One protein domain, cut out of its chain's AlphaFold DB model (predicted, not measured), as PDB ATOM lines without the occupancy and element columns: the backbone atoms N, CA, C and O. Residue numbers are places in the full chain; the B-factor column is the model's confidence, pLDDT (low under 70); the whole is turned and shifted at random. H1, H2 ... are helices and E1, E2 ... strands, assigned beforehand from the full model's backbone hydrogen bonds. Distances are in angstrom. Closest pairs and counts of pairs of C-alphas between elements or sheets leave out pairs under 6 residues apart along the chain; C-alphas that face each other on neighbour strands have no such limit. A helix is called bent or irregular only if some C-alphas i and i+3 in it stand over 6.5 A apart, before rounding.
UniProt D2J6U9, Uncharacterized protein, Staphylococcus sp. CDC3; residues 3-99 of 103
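What this domain is: This is residues 3 to 99 of the 103 residues of an uncharacterized protein of Staphylococcus sp. CDC3 (UniProt D2J6U9). A small three-stranded sheet forms one wall, and two helices, H1 and H5, cover one face of it in a two-layer arrangement, helices on a single face of a sheet. H3 packs on the side of H1 and H5 away from the sheet, so that the centres of these three helices make a triangle; H2 and H4 lie towards opposite ends of the long axis. The printed part has 97 residues, with three named strands and five named helices in the order E1, E2, H1, H2, H3, H4, H5, E3, and the class is mostly helix. The sheet runs E2, E1, E3 and is antiparallel throughout. The whole is compact, with a radius of gyration of the C-alphas of 13.3 A, and only just elongated, spanning 41 by 27 by 19 A.

Where its parts are: E1, residues 3 to 6, begins at C-alpha 3 at (-15.327, -23.823, 21.994), and E2 is residues 11 to 15. H1, residues 18 to 36, is 27.0 A long and begins at C-alpha 18 at (-12.530, -19.674, 29.188). H2 is residues 39 to 44. H3, residues 47 to 59, is 17.8 A long, and H4 is residues 61 to 68. H5, residues 72 to 82, is 16.4 A long; it is neither bent nor irregular, but only just: C-alphas 73 and 76 are 6.1 A apart. E3, residues 94 to 98, is 13.6 A long and ends at C-alpha 98 at (-8.934, -24.910, 22.135).

How they stand to each other: E1 and E2 form a hairpin, antiparallel at 168 degrees, with N 4 and O 13 2.9 A apart, within hydrogen-bond range. E1 and E3 are antiparallel at 154 degrees, with N 95 and O 5 2.8 A apart. H1 is on the sheet at a height of 9.2 A, over E2, and runs along the strands, at 22 degrees to E2 on the local plane. H5 is on the sheet too; its closest C-alphas to E3 are those of Leu 79 and Lys 95, 7.1 A apart. H1, with residues 22 to 30 alone, touches H3 at a shallow tilt of 25 degrees, opposite ways; their closest C-alphas are those of Glu 23 and Phe 58, 4.9 A apart. H3 touches H5 at a shallow tilt of 34 degrees, only just short of steep, opposite ways; their closest C-alphas are those of Leu 54 and Tyr 82, 6.7 A apart. H1, with residues 18 to 23 alone, touches H4 at a steep tilt of 50 degrees; the closest C-alphas are those of Gln 19 and Ser 61, 5.0 A apart. H4 and H5 only just touch, only at the corner, with 3 pairs of C-alphas within 8 A. H2 is close to H3 but not clearly touching, the C-alphas of Arg 42 and Tyr 48 being 6.3 A apart. In H1, H2, H3 and H4 every O i to N i+4 pair is within hydrogen-bond range; in H5 4 of 7 are.

The domain as a whole: The C-alphas farthest apart, those of Leu 40 and Ile 70, are 41.3 A apart. The printed part has no cut. The link from H5 to E3, 11 residues, is long; the other links between successive elements are tight. The mean pLDDT of the printed part is 95.5, and no printed residue is under 70.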
ATOM      1  N   ALA A   3     -13.999 -23.381  22.388       95.62
ATOM      2  CA  ALA A   3     -15.327 -23.823  21.994       95.62
ATOM      3  C   ALA A   3     -15.839 -24.905  22.944       95.62
ATOM      4  O   ALA A   3     -15.105 -25.818  23.315       95.62
ATOM      5  N   VAL A   4     -17.127 -24.828  23.275       96.38
ATOM      6  CA  VAL A   4     -17.836 -25.889  23.990       96.38
ATOM      7  C   VAL A   4     -18.796 -26.564  23.029       96.38
ATOM      8  O   VAL A   4     -19.642 -25.908  22.410       96.38
ATOM      9  N   LYS A   5     -18.655 -27.879  22.884       96.50
ATOM     10  CA  LYS A   5     -19.440 -28.689  21.950       96.50
ATOM     11  C   LYS A   5     -20.081 -29.847  22.681       96.50
ATOM     12  O   LYS A   5     -19.433 -30.462  23.517       96.50
ATOM     13  N   LYS A   6     -21.310 -30.195  22.324       94.69
ATOM     14  CA  LYS A   6     -21.873 -31.489  22.698       94.69
ATOM     15  C   LYS A   6     -21.192 -32.617  21.927       94.69
ATOM     16  O   LYS A   6     -20.655 -32.410  20.834       94.69
ATOM     17  N   MET A   7     -21.295 -33.833  22.451       92.12
ATOM     18  CA  MET A   7     -20.803 -35.043  21.783       92.12
ATOM     19  C   MET A   7     -21.514 -35.328  20.450       92.12
ATOM     20  O   MET A   7     -20.934 -35.963  19.575       92.12
ATOM     21  N   ASN A   8     -22.728 -34.804  20.248       86.38
ATOM     22  CA  ASN A   8     -23.436 -34.863  18.962       86.38
ATOM     23  C   ASN A   8     -22.910 -33.860  17.903       86.38
ATOM     24  O   ASN A   8     -23.430 -33.824  16.789       86.38
ATOM     25  N   GLY A   9     -21.909 -33.037  18.238       86.94
ATOM     26  CA  GLY A   9     -21.310 -32.034  17.353       86.94
ATOM     27  C   GLY A   9     -21.937 -30.636  17.423       86.94
ATOM     28  O   GLY A   9     -21.393 -29.710  16.817       86.94
ATOM     29  N   GLU A  10     -23.031 -30.448  18.167       93.00
ATOM     30  CA  GLU A  10     -23.653 -29.136  18.388       93.00
ATOM     31  C   GLU A  10     -22.693 -28.208  19.147       93.00
ATOM     32  O   GLU A  10     -22.186 -28.555  20.214       93.00
ATOM     33  N   VAL A  11     -22.452 -27.007  18.618       93.62
ATOM     34  CA  VAL A  11     -21.665 -25.976  19.306       93.62
ATOM     35  C   VAL A  11     -22.579 -25.210  20.256       93.62
ATOM     36  O   VAL A  11     -23.509 -24.546  19.807       93.62
ATOM     37  N   LEU A  12     -22.284 -25.253  21.555       93.88
ATOM     38  CA  LEU A  12     -23.061 -24.544  22.575       93.88
ATOM     39  C   LEU A  12     -22.592 -23.105  22.767       93.88
ATOM     40  O   LEU A  12     -23.412 -22.206  22.963       93.88
ATOM     41  N   ALA A  13     -21.278 -22.890  22.727       94.44
ATOM     42  CA  ALA A  13     -20.677 -21.577  22.894       94.44
ATOM     43  C   ALA A  13     -19.256 -21.528  22.313       94.44
ATOM     44  O   ALA A  13     -18.574 -22.550  22.204       94.44
ATOM     45  N   LYS A  14     -18.816 -20.319  21.951       94.81
ATOM     46  CA  LYS A  14     -17.436 -19.988  21.573       94.81
ATOM     47  C   LYS A  14     -17.052 -18.659  22.210       94.81
ATOM     48  O   LYS A  14     -17.909 -17.791  22.351       94.81
ATOM     49  N   GLY A  15     -15.786 -18.502  22.570       93.06
ATOM     50  CA  GLY A  15     -15.313 -17.308  23.262       93.06
ATOM     51  C   GLY A  15     -13.798 -17.282  23.405       93.06
ATOM     52  O   GLY A  15     -13.131 -18.311  23.302       93.06
ATOM     53  N   SER A  16     -13.239 -16.094  23.606       93.12
ATOM     54  CA  SER A  16     -11.815 -15.919  23.912       93.12
ATOM     55  C   SER A  16     -11.501 -16.174  25.386       93.12
ATOM     56  O   SER A  16     -10.376 -16.554  25.694       93.12
ATOM     57  N   LEU A  17     -12.480 -15.994  26.277       95.06
ATOM     58  CA  LEU A  17     -12.322 -16.153  27.718       95.06
ATOM     59  C   LEU A  17     -12.945 -17.471  28.182       95.06
ATOM     60  O   LEU A  17     -14.155 -17.676  28.089       95.06
ATOM     61  N   LEU A  18     -12.101 -18.366  28.697       94.75
ATOM     62  CA  LEU A  18     -12.530 -19.674  29.188       94.75
ATOM     63  C   LEU A  18     -13.441 -19.557  30.414       94.75
ATOM     64  O   LEU A  18     -14.432 -20.275  30.507       94.75
ATOM     65  N   GLN A  19     -13.154 -18.599  31.302       97.00
ATOM     66  CA  GLN A  19     -13.996 -18.285  32.456       97.00
ATOM     67  C   GLN A  19     -15.454 -18.034  32.036       97.00
ATOM     68  O   GLN A  19     -16.364 -18.689  32.541       97.00
ATOM     69  N   GLU A  20     -15.674 -17.119  31.087       96.50
ATOM     70  CA  GLU A  20     -17.020 -16.743  30.633       96.50
ATOM     71  C   GLU A  20     -17.740 -17.916  29.958       96.50
ATOM     72  O   GLU A  20     -18.953 -18.080  30.097       96.50
ATOM     73  N   LEU A  21     -16.997 -18.767  29.245       95.88
ATOM     74  CA  LEU A  21     -17.552 -19.973  28.637       95.88
ATOM     75  C   LEU A  21     -18.011 -20.991  29.675       95.88
ATOM     76  O   LEU A  21     -19.106 -21.540  29.531       95.88
ATOM     77  N   LEU A  22     -17.201 -21.231  30.708       96.50
ATOM     78  CA  LEU A  22     -17.568 -22.111  31.814       96.50
ATOM     79  C   LEU A  22     -18.821 -21.587  32.518       96.50
ATOM     80  O   LEU A  22     -19.781 -22.337  32.692       96.50
ATOM     81  N   GLU A  23     -18.853 -20.295  32.847       97.94
ATOM     82  CA  GLU A  23     -20.010 -19.652  33.476       97.94
ATOM     83  C   GLU A  23     -21.276 -19.812  32.634       97.94
ATOM     84  O   GLU A  23     -22.298 -20.289  33.132       97.94
ATOM     85  N   LEU A  24     -21.201 -19.472  31.346       97.06
ATOM     86  CA  LEU A  24     -22.340 -19.519  30.435       97.06
ATOM     87  C   LEU A  24     -22.906 -20.934  30.288       97.06
ATOM     88  O   LEU A  24     -24.123 -21.128  30.350       97.06
ATOM     89  N   VAL A  25     -22.040 -21.920  30.050       96.75
ATOM     90  CA  VAL A  25     -22.467 -23.300  29.780       96.75
ATOM     91  C   VAL A  25     -23.025 -23.956  31.036       96.75
ATOM     92  O   VAL A  25     -24.041 -24.652  30.961       96.75
ATOM     93  N   VAL A  26     -22.400 -23.720  32.188       97.50
ATOM     94  CA  VAL A  26     -22.871 -24.255  33.467       97.50
ATOM     95  C   VAL A  26     -24.187 -23.606  33.879       97.50
ATOM     96  O   VAL A  26     -25.116 -24.325  34.244       97.50
ATOM     97  N   LEU A  27     -24.312 -22.281  33.764       98.00
ATOM     98  CA  LEU A  27     -25.545 -21.570  34.112       98.00
ATOM     99  C   LEU A  27     -26.726 -22.056  33.270       98.00
ATOM    100  O   LEU A  27     -27.743 -22.467  33.824       98.00
ATOM    101  N   LYS A  28     -26.565 -22.108  31.941       96.50
ATOM    102  CA  LYS A  28     -27.610 -22.620  31.041       96.50
ATOM    103  C   LYS A  28     -28.012 -24.053  31.372       96.50
ATOM    104  O   LYS A  28     -29.173 -24.426  31.215       96.50
ATOM    105  N   HIS A  29     -27.059 -24.869  31.814       96.81
ATOM    106  CA  HIS A  29     -27.343 -26.244  32.192       96.81
ATOM    107  C   HIS A  29     -28.121 -26.344  33.507       96.81
ATOM    108  O   HIS A  29     -29.084 -27.107  33.589       96.81
ATOM    109  N   ILE A  30     -27.762 -25.533  34.504       97.56
ATOM    110  CA  ILE A  30     -28.522 -25.404  35.754       97.56
ATOM    111  C   ILE A  30     -29.960 -24.963  35.449       97.56
ATOM    112  O   ILE A  30     -30.899 -25.638  35.867       97.56
ATOM    113  N   GLU A  31     -30.143 -23.908  34.648       97.19
ATOM    114  CA  GLU A  31     -31.469 -23.408  34.246       97.19
ATOM    115  C   GLU A  31     -32.296 -24.475  33.508       97.19
ATOM    116  O   GLU A  31     -33.504 -24.620  33.729       97.19
ATOM    117  N   TYR A  32     -31.654 -25.270  32.650       95.38
ATOM    118  CA  TYR A  32     -32.303 -26.392  31.977       95.38
ATOM    119  C   TYR A  32     -32.790 -27.455  32.972       95.38
ATOM    120  O   TYR A  32     -33.942 -27.885  32.900       95.38
ATOM    121  N   ILE A  33     -31.952 -27.864  33.930       95.81
ATOM    122  CA  ILE A  33     -32.357 -28.823  34.967       95.81
ATOM    123  C   ILE A  33     -33.517 -28.247  35.778       95.81
ATOM    124  O   ILE A  33     -34.512 -28.935  36.007       95.81
ATOM    125  N   GLU A  34     -33.423 -26.989  36.206       95.38
ATOM    126  CA  GLU A  34     -34.448 -26.354  37.034       95.38
ATOM    127  C   GLU A  34     -35.797 -26.220  36.322       95.38
ATOM    128  O   GLU A  34     -36.831 -26.413  36.966       95.38
ATOM    129  N   SER A  35     -35.789 -25.956  35.013       96.56
ATOM    130  CA  SER A  35     -37.001 -25.830  34.190       96.56
ATOM    131  C   SER A  35     -37.612 -27.168  33.765       96.56
ATOM    132  O   SER A  35     -38.815 -27.230  33.506       96.56
ATOM    133  N   THR A  36     -36.826 -28.247  33.714       95.12
ATOM    134  CA  THR A  36     -37.296 -29.582  33.292       95.12
ATOM    135  C   THR A  36     -37.557 -30.545  34.446       95.12
ATOM    136  O   THR A  36     -38.151 -31.607  34.248       95.12
ATOM    137  N   THR A  37     -37.162 -30.182  35.666       95.38
ATOM    138  CA  THR A  37     -37.381 -30.986  36.871       95.38
ATOM    139  C   THR A  37     -38.187 -30.216  37.912       95.38
ATOM    140  O   THR A  37     -38.185 -28.990  37.963       95.38
ATOM    141  N   ASN A  38     -38.867 -30.943  38.796       95.69
ATOM    142  CA  ASN A  38     -39.472 -30.371  39.997       95.69
ATOM    143  C   ASN A  38     -38.678 -30.787  41.248       95.69
ATOM    144  O   ASN A  38     -37.767 -31.610  41.180       95.69
ATOM    145  N   VAL A  39     -39.035 -30.220  42.403       96.19
ATOM    146  CA  VAL A  39     -38.349 -30.464  43.685       96.19
ATOM    147  C   VAL A  39     -38.299 -31.949  44.060       96.19
ATOM    148  O   VAL A  39     -37.252 -32.419  44.497       96.19
ATOM    149  N   LEU A  40     -39.393 -32.693  43.863       96.75
ATOM    150  CA  LEU A  40     -39.456 -34.118  44.208       96.75
ATOM    151  C   LEU A  40     -38.494 -34.931  43.337       96.75
ATOM    152  O   LEU A  40     -37.670 -35.668  43.870       96.75
ATOM    153  N   ILE A  41     -38.510 -34.702  42.020       94.12
ATOM    154  CA  ILE A  41     -37.582 -35.345  41.075       94.12
ATOM    155  C   ILE A  41     -36.131 -35.026  41.448       94.12
ATOM    156  O   ILE A  41     -35.277 -35.913  41.426       94.12
ATOM    157  N   ARG A  42     -35.840 -33.767  41.804       96.00
ATOM    158  CA  ARG A  42     -34.484 -33.352  42.183       96.00
ATOM    159  C   ARG A  42     -33.992 -34.033  43.453       96.00
ATOM    160  O   ARG A  42     -32.812 -34.370  43.532       96.00
ATOM    161  N   LEU A  43     -34.877 -34.234  44.425       95.50
ATOM    162  CA  LEU A  43     -34.553 -34.933  45.663       95.50
ATOM    163  C   LEU A  43     -34.318 -36.425  45.407       95.50
ATOM    164  O   LEU A  43     -33.268 -36.943  45.774       95.50
ATOM    165  N   GLU A  44     -35.262 -37.091  44.740       94.50
ATOM    166  CA  GLU A  44     -35.225 -38.539  44.496       94.50
ATOM    167  C   GLU A  44     -34.029 -38.960  43.641       94.50
ATOM    168  O   GLU A  44     -33.386 -39.964  43.933       94.50
ATOM    169  N   LYS A  45     -33.705 -38.177  42.607       93.75
ATOM    170  CA  LYS A  45     -32.590 -38.471  41.699       93.75
ATOM    171  C   LYS A  45     -31.253 -37.881  42.150       93.75
ATOM    172  O   LYS A  45     -30.274 -38.022  41.438       93.75
ATOM    173  N   GLY A  46     -31.194 -37.198  43.297       95.50
ATOM    174  CA  GLY A  46     -29.942 -36.644  43.828       95.50
ATOM    175  C   GLY A  46     -29.410 -35.393  43.113       95.50
ATOM    176  O   GLY A  46     -28.261 -35.011  43.339       95.50
ATOM    177  N   TYR A  47     -30.224 -34.705  42.301       97.06
ATOM    178  CA  TYR A  47     -29.798 -33.514  41.546       97.06
ATOM    179  C   TYR A  47     -29.249 -32.396  42.433       97.06
ATOM    180  O   TYR A  47     -28.435 -31.618  41.961       97.06
ATOM    181  N   TYR A  48     -29.638 -32.293  43.707       96.94
ATOM    182  CA  TYR A  48     -29.072 -31.274  44.601       96.94
ATOM    183  C   TYR A  48     -27.555 -31.392  44.765       96.94
ATOM    184  O   TYR A  48     -26.865 -30.375  44.814       96.94
ATOM    185  N   LYS A  49     -27.025 -32.621  44.812       96.81
ATOM    186  CA  LYS A  49     -25.577 -32.850  44.852       96.81
ATOM    187  C   LYS A  49     -24.935 -32.367  43.553       96.81
ATOM    188  O   LYS A  49     -23.973 -31.606  43.602       96.81
ATOM    189  N   TYR A  50     -25.503 -32.772  42.421       97.94
ATOM    190  CA  TYR A  50     -25.003 -32.418  41.098       97.94
ATOM    191  C   TYR A  50     -25.048 -30.901  40.843       97.94
ATOM    192  O   TYR A  50     -24.032 -30.295  40.517       97.94
ATOM    193  N   LEU A  51     -26.180 -30.251  41.126       98.00
ATOM    194  CA  LEU A  51     -26.354 -28.796  41.046       98.00
ATOM    195  C   LEU A  51     -25.360 -28.043  41.935       98.00
ATOM    196  O   LEU A  51     -24.861 -26.992  41.537       98.00
ATOM    197  N   ASN A  52     -25.035 -28.569  43.120       98.12
ATOM    198  CA  ASN A  52     -24.013 -27.972  43.975       98.12
ATOM    199  C   ASN A  52     -22.613 -28.058  43.342       98.12
ATOM    200  O   ASN A  52     -21.881 -27.073  43.358       98.12
ATOM    201  N   GLN A  53     -22.253 -29.194  42.734       97.81
ATOM    202  CA  GLN A  53     -20.974 -29.335  42.026       97.81
ATOM    203  C   GLN A  53     -20.894 -28.402  40.805       97.81
ATOM    204  O   GLN A  53     -19.897 -27.702  40.638       97.81
ATOM    205  N   LEU A  54     -21.964 -28.316  40.008       98.19
ATOM    206  CA  LEU A  54     -22.075 -27.349  38.912       98.19
ATOM    207  C   LEU A  54     -21.934 -25.910  39.425       98.19
ATOM    208  O   LEU A  54     -21.164 -25.122  38.883       98.19
ATOM    209  N   SER A  55     -22.599 -25.577  40.532       97.69
ATOM    210  CA  SER A  55     -22.483 -24.254  41.159       97.69
ATOM    211  C   SER A  55     -21.051 -23.940  41.599       97.69
ATOM    212  O   SER A  55     -20.651 -22.777  41.566       97.69
ATOM    213  N   CYS A  56     -20.264 -24.942  42.002       97.69
ATOM    214  CA  CYS A  56     -18.840 -24.764  42.279       97.69
ATOM    215  C   CYS A  56     -18.045 -24.443  41.008       97.69
ATOM    216  O   CYS A  56     -17.210 -23.548  41.067       97.69
ATOM    217  N   ILE A  57     -18.323 -25.102  39.872       97.56
ATOM    218  CA  ILE A  57     -17.706 -24.747  38.578       97.56
ATOM    219  C   ILE A  57     -18.017 -23.298  38.218       97.56
ATOM    220  O   ILE A  57     -17.109 -22.544  37.890       97.56
ATOM    221  N   PHE A  58     -19.281 -22.893  38.335       98.12
ATOM    222  CA  PHE A  58     -19.692 -21.521  38.048       98.12
ATOM    223  C   PHE A  58     -18.987 -20.502  38.955       98.12
ATOM    224  O   PHE A  58     -18.456 -19.509  38.477       98.12
ATOM    225  N   LYS A  59     -18.964 -20.743  40.273       98.00
ATOM    226  CA  LYS A  59     -18.391 -19.799  41.249       98.00
ATOM    227  C   LYS A  59     -16.871 -19.686  41.179       98.00
ATOM    228  O   LYS A  59     -16.353 -18.631  41.521       98.00
ATOM    229  N   LEU A  60     -16.189 -20.770  40.814       97.62
ATOM    230  CA  LEU A  60     -14.727 -20.857  40.748       97.62
ATOM    231  C   LEU A  60     -14.220 -20.842  39.299       97.62
ATOM    232  O   LEU A  60     -13.107 -21.279  39.019       97.62
ATOM    233  N   SER A  61     -15.050 -20.389  38.358       97.19
ATOM    234  CA  SER A  61     -14.766 -20.366  36.917       97.19
ATOM    235  C   SER A  61     -13.434 -19.688  36.602       97.19
ATOM    236  O   SER A  61     -12.692 -20.143  35.730       97.19
ATOM    237  N   LYS A  62     -13.115 -18.616  37.332       97.44
ATOM    238  CA  LYS A  62     -11.879 -17.853  37.186       97.44
ATOM    239  C   LYS A  62     -10.668 -18.661  37.641       97.44
ATOM    240  O   LYS A  62      -9.684 -18.737  36.915       97.44
ATOM    241  N   GLU A  63     -10.738 -19.268  38.820       97.50
ATOM    242  CA  GLU A  63      -9.680 -20.114  39.370       97.50
ATOM    243  C   GLU A  63      -9.441 -21.343  38.485       97.50
ATOM    244  O   GLU A  63      -8.289 -21.702  38.232       97.50
ATOM    245  N   TYR A  64     -10.510 -21.946  37.956       96.19
ATOM    246  CA  TYR A  64     -10.406 -23.018  36.969       96.19
ATOM    247  C   TYR A  64      -9.725 -22.537  35.688       96.19
ATOM    248  O   TYR A  64      -8.771 -23.171  35.252       96.19
ATOM    249  N   ALA A  65     -10.141 -21.402  35.118       96.00
ATOM    250  CA  ALA A  65      -9.511 -20.851  33.919       96.00
ATOM    251  C   ALA A  65      -8.011 -20.577  34.128       96.00
ATOM    252  O   ALA A  65      -7.200 -21.003  33.315       96.00
ATOM    253  N   MET A  66      -7.634 -19.962  35.253       96.69
ATOM    254  CA  MET A  66      -6.228 -19.730  35.606       96.69
ATOM    255  C   MET A  66      -5.434 -21.033  35.775       96.69
ATOM    256  O   MET A  66      -4.255 -21.081  35.446       96.69
ATOM    257  N   THR A  67      -6.061 -22.087  36.302       96.00
ATOM    258  CA  THR A  67      -5.418 -23.402  36.447       96.00
ATOM    259  C   THR A  67      -5.185 -24.046  35.081       96.00
ATOM    260  O   THR A  67      -4.106 -24.572  34.835       96.00
ATOM    261  N   LEU A  68      -6.158 -23.941  34.176       94.69
ATOM    262  CA  LEU A  68      -6.105 -24.514  32.828       94.69
ATOM    263  C   LEU A  68      -5.085 -23.831  31.913       94.69
ATOM    264  O   LEU A  68      -4.564 -24.467  31.005       94.69
ATOM    265  N   GLU A  69      -4.758 -22.563  32.174       92.75
ATOM    266  CA  GLU A  69      -3.642 -21.870  31.514       92.75
ATOM    267  C   GLU A  69      -2.271 -22.464  31.888       92.75
ATOM    268  O   GLU A  69      -1.302 -22.295  31.148       92.75
ATOM    269  N   ILE A  70      -2.174 -23.140  33.039       95.94
ATOM    270  CA  ILE A  70      -0.944 -23.776  33.529       95.94
ATOM    271  C   ILE A  70      -0.923 -25.260  33.154       95.94
ATOM    272  O   ILE A  70       0.112 -25.770  32.725       95.94
ATOM    273  N   ASP A  71      -2.051 -25.943  33.340       95.06
ATOM    274  CA  ASP A  71      -2.213 -27.374  33.106       95.06
ATOM    275  C   ASP A  71      -3.598 -27.666  32.516       95.06
ATOM    276  O   ASP A  71      -4.613 -27.690  33.220       95.06
ATOM    277  N   TRP A  72      -3.630 -27.886  31.201       94.00
ATOM    278  CA  TRP A  72      -4.867 -28.144  30.469       94.00
ATOM    279  C   TRP A  72      -5.520 -29.473  30.861       94.00
ATOM    280  O   TRP A  72      -6.744 -29.571  30.802       94.00
ATOM    281  N   ASP A  73      -4.758 -30.470  31.326       94.75
ATOM    282  CA  ASP A  73      -5.297 -31.792  31.681       94.75
ATOM    283  C   ASP A  73      -6.300 -31.706  32.847       94.75
ATOM    284  O   ASP A  73      -7.171 -32.565  33.008       94.75
ATOM    285  N   TYR A  74      -6.262 -30.615  33.619       94.69
ATOM    286  CA  TYR A  74      -7.245 -30.319  34.658       94.69
ATOM    287  C   TYR A  74      -8.678 -30.149  34.108       94.69
ATOM    288  O   TYR A  74      -9.651 -30.230  34.864       94.69
ATOM    289  N   ILE A  75      -8.844 -29.956  32.792       95.69
ATOM    290  CA  ILE A  75     -10.156 -29.832  32.142       95.69
ATOM    291  C   ILE A  75     -11.012 -31.077  32.365       95.69
ATOM    292  O   ILE A  75     -12.227 -30.959  32.527       95.69
ATOM    293  N   GLU A  76     -10.381 -32.249  32.459       95.81
ATOM    294  CA  GLU A  76     -11.060 -33.524  32.680       95.81
ATOM    295  C   GLU A  76     -11.829 -33.530  34.003       95.81
ATOM    296  O   GLU A  76     -12.934 -34.047  34.058       95.81
ATOM    297  N   ILE A  77     -11.345 -32.849  35.049       95.00
ATOM    298  CA  ILE A  77     -12.068 -32.755  36.330       95.00
ATOM    299  C   ILE A  77     -13.377 -31.973  36.165       95.00
ATOM    300  O   ILE A  77     -14.409 -32.329  36.738       95.00
ATOM    301  N   ILE A  78     -13.350 -30.897  35.379       96.75
ATOM    302  CA  ILE A  78     -14.541 -30.086  35.096       96.75
ATOM    303  C   ILE A  78     -15.523 -30.901  34.252       96.75
ATOM    304  O   ILE A  78     -16.727 -30.895  34.529       96.75
ATOM    305  N   LEU A  79     -15.010 -31.616  33.250       97.44
ATOM    306  CA  LEU A  79     -15.805 -32.475  32.382       97.44
ATOM    307  C   LEU A  79     -16.397 -33.660  33.143       97.44
ATOM    308  O   LEU A  79     -17.572 -33.929  32.951       97.44
ATOM    309  N   ASP A  80     -15.669 -34.300  34.054       97.00
ATOM    310  CA  ASP A  80     -16.167 -35.387  34.906       97.00
ATOM    311  C   ASP A  80     -17.290 -34.915  35.829       97.00
ATOM    312  O   ASP A  80     -18.266 -35.631  36.069       97.00
ATOM    313  N   ILE A  81     -17.183 -33.686  36.341       96.94
ATOM    314  CA  ILE A  81     -18.250 -33.095  37.143       96.94
ATOM    315  C   ILE A  81     -19.475 -32.812  36.275       96.94
ATOM    316  O   ILE A  81     -20.574 -33.116  36.727       96.94
ATOM    317  N   TYR A  82     -19.315 -32.228  35.085       97.75
ATOM    318  CA  TYR A  82     -20.435 -31.851  34.213       97.75
ATOM    319  C   TYR A  82     -21.078 -33.069  33.526       97.75
ATOM    320  O   TYR A  82     -22.294 -33.176  33.432       97.75
ATOM    321  N   ASN A  83     -20.283 -34.020  33.053       97.56
ATOM    322  CA  ASN A  83     -20.710 -35.152  32.234       97.56
ATOM    323  C   ASN A  83     -21.056 -36.383  33.081       97.56
ATOM    324  O   ASN A  83     -20.600 -37.495  32.815       97.56
ATOM    325  N   GLN A  84     -21.878 -36.204  34.110       97.00
ATOM    326  CA  GLN A  84     -22.316 -37.320  34.946       97.00
ATOM    327  C   GLN A  84     -23.522 -38.031  34.310       97.00
ATOM    328  O   GLN A  84     -24.623 -37.477  34.248       97.00
ATOM    329  N   GLU A  85     -23.328 -39.281  33.867       95.94
ATOM    330  CA  GLU A  85     -24.368 -40.084  33.188       95.94
ATOM    331  C   GLU A  85     -25.607 -40.363  34.050       95.94
ATOM    332  O   GLU A  85     -26.694 -40.578  33.515       95.94
ATOM    333  N   ASP A  86     -25.466 -40.286  35.376       95.00
ATOM    334  CA  ASP A  86     -26.577 -40.396  36.326       95.00
ATOM    335  C   ASP A  86     -27.603 -39.255  36.173       95.00
ATOM    336  O   ASP A  86     -28.776 -39.418  36.528       95.00
ATOM    337  N   TYR A  87     -27.186 -38.098  35.642       95.00
ATOM    338  CA  TYR A  87     -28.007 -36.882  35.586       95.00
ATOM    339  C   TYR A  87     -28.306 -36.395  34.171       95.00
ATOM    340  O   TYR A  87     -29.348 -35.757  33.969       95.00
ATOM    341  N   ILE A  88     -27.423 -36.671  33.206       93.19
ATOM    342  CA  ILE A  88     -27.562 -36.235  31.812       93.19
ATOM    343  C   ILE A  88     -27.256 -37.380  30.842       93.19
ATOM    344  O   ILE A  88     -26.415 -38.234  31.109       93.19
ATOM    345  N   SER A  89     -27.922 -37.398  29.685       91.88
ATOM    346  CA  SER A  89     -27.629 -38.402  28.657       91.88
ATOM    347  C   SER A  89     -26.282 -38.139  27.980       91.88
ATOM    348  O   SER A  89     -25.857 -36.991  27.837       91.88
ATOM    349  N   LYS A  90     -25.639 -39.202  27.485       93.12
ATOM    350  CA  LYS A  90     -24.342 -39.113  26.791       93.12
ATOM    351  C   LYS A  90     -24.376 -38.227  25.548       93.12
ATOM    352  O   LYS A  90     -23.361 -37.629  25.210       93.12
ATOM    353  N   GLU A  91     -25.525 -38.083  24.881       91.12
ATOM    354  CA  GLU A  91     -25.635 -37.158  23.741       91.12
ATOM    355  C   GLU A  91     -25.526 -35.686  24.164       91.12
ATOM    356  O   GLU A  91     -25.168 -34.832  23.350       91.12
ATOM    357  N   ASN A  92     -25.834 -35.394  25.431       91.31
ATOM    358  CA  ASN A  92     -25.753 -34.067  26.028       91.31
ATOM    359  C   ASN A  92     -24.434 -33.815  26.764       91.31
ATOM    360  O   ASN A  92     -24.242 -32.708  27.266       91.31
ATOM    361  N   PHE A  93     -23.530 -34.798  26.805       96.75
ATOM    362  CA  PHE A  93     -22.181 -34.573  27.306       96.75
ATOM    363  C   PHE A  93     -21.495 -33.511  26.460       96.75
ATOM    364  O   PHE A  93     -21.702 -33.441  25.243       96.75
ATOM    365  N   ILE A  94     -20.664 -32.705  27.106       97.38
ATOM    366  CA  ILE A  94     -19.890 -31.658  26.457       97.38
ATOM    367  C   ILE A  94     -18.412 -32.026  26.394       97.38
ATOM    368  O   ILE A  94     -17.907 -32.822  27.180       97.38
ATOM    369  N   LYS A  95     -17.714 -31.369  25.482       96.81
ATOM    370  CA  LYS A  95     -16.264 -31.248  25.450       96.81
ATOM    371  C   LYS A  95     -15.893 -29.780  25.313       96.81
ATOM    372  O   LYS A  95     -16.637 -29.002  24.704       96.81
ATOM    373  N   ILE A  96     -14.740 -29.425  25.861       95.69
ATOM    374  CA  ILE A  96     -14.157 -28.093  25.753       95.69
ATOM    375  C   ILE A  96     -12.845 -28.248  24.997       95.69
ATOM    376  O   ILE A  96     -12.036 -29.107  25.330       95.69
ATOM    377  N   GLU A  97     -12.663 -27.461  23.946       93.06
ATOM    378  CA  GLU A  97     -11.480 -27.532  23.093       93.06
ATOM    379  C   GLU A  97     -10.939 -26.134  22.798       93.06
ATOM    380  O   GLU A  97     -11.701 -25.182  22.577       93.06
ATOM    381  N   GLU A  98      -9.613 -26.029  22.772       91.75
ATOM    382  CA  GLU A  98      -8.934 -24.910  22.135       91.75
ATOM    383  C   GLU A  98      -9.156 -24.992  20.625       91.75
ATOM    384  O   GLU A  98      -8.962 -26.024  19.985       91.75
ATOM    385  N   VAL A  99      -9.605 -23.883  20.053       88.38
ATOM    386  CA  VAL A  99      -9.774 -23.703  18.617       88.38
ATOM    387  C   VAL A  99      -8.856 -22.589  18.145       88.38
ATOM    388  O   VAL A  99      -8.792 -21.503  18.744       88.38
TER     389      VAL A  99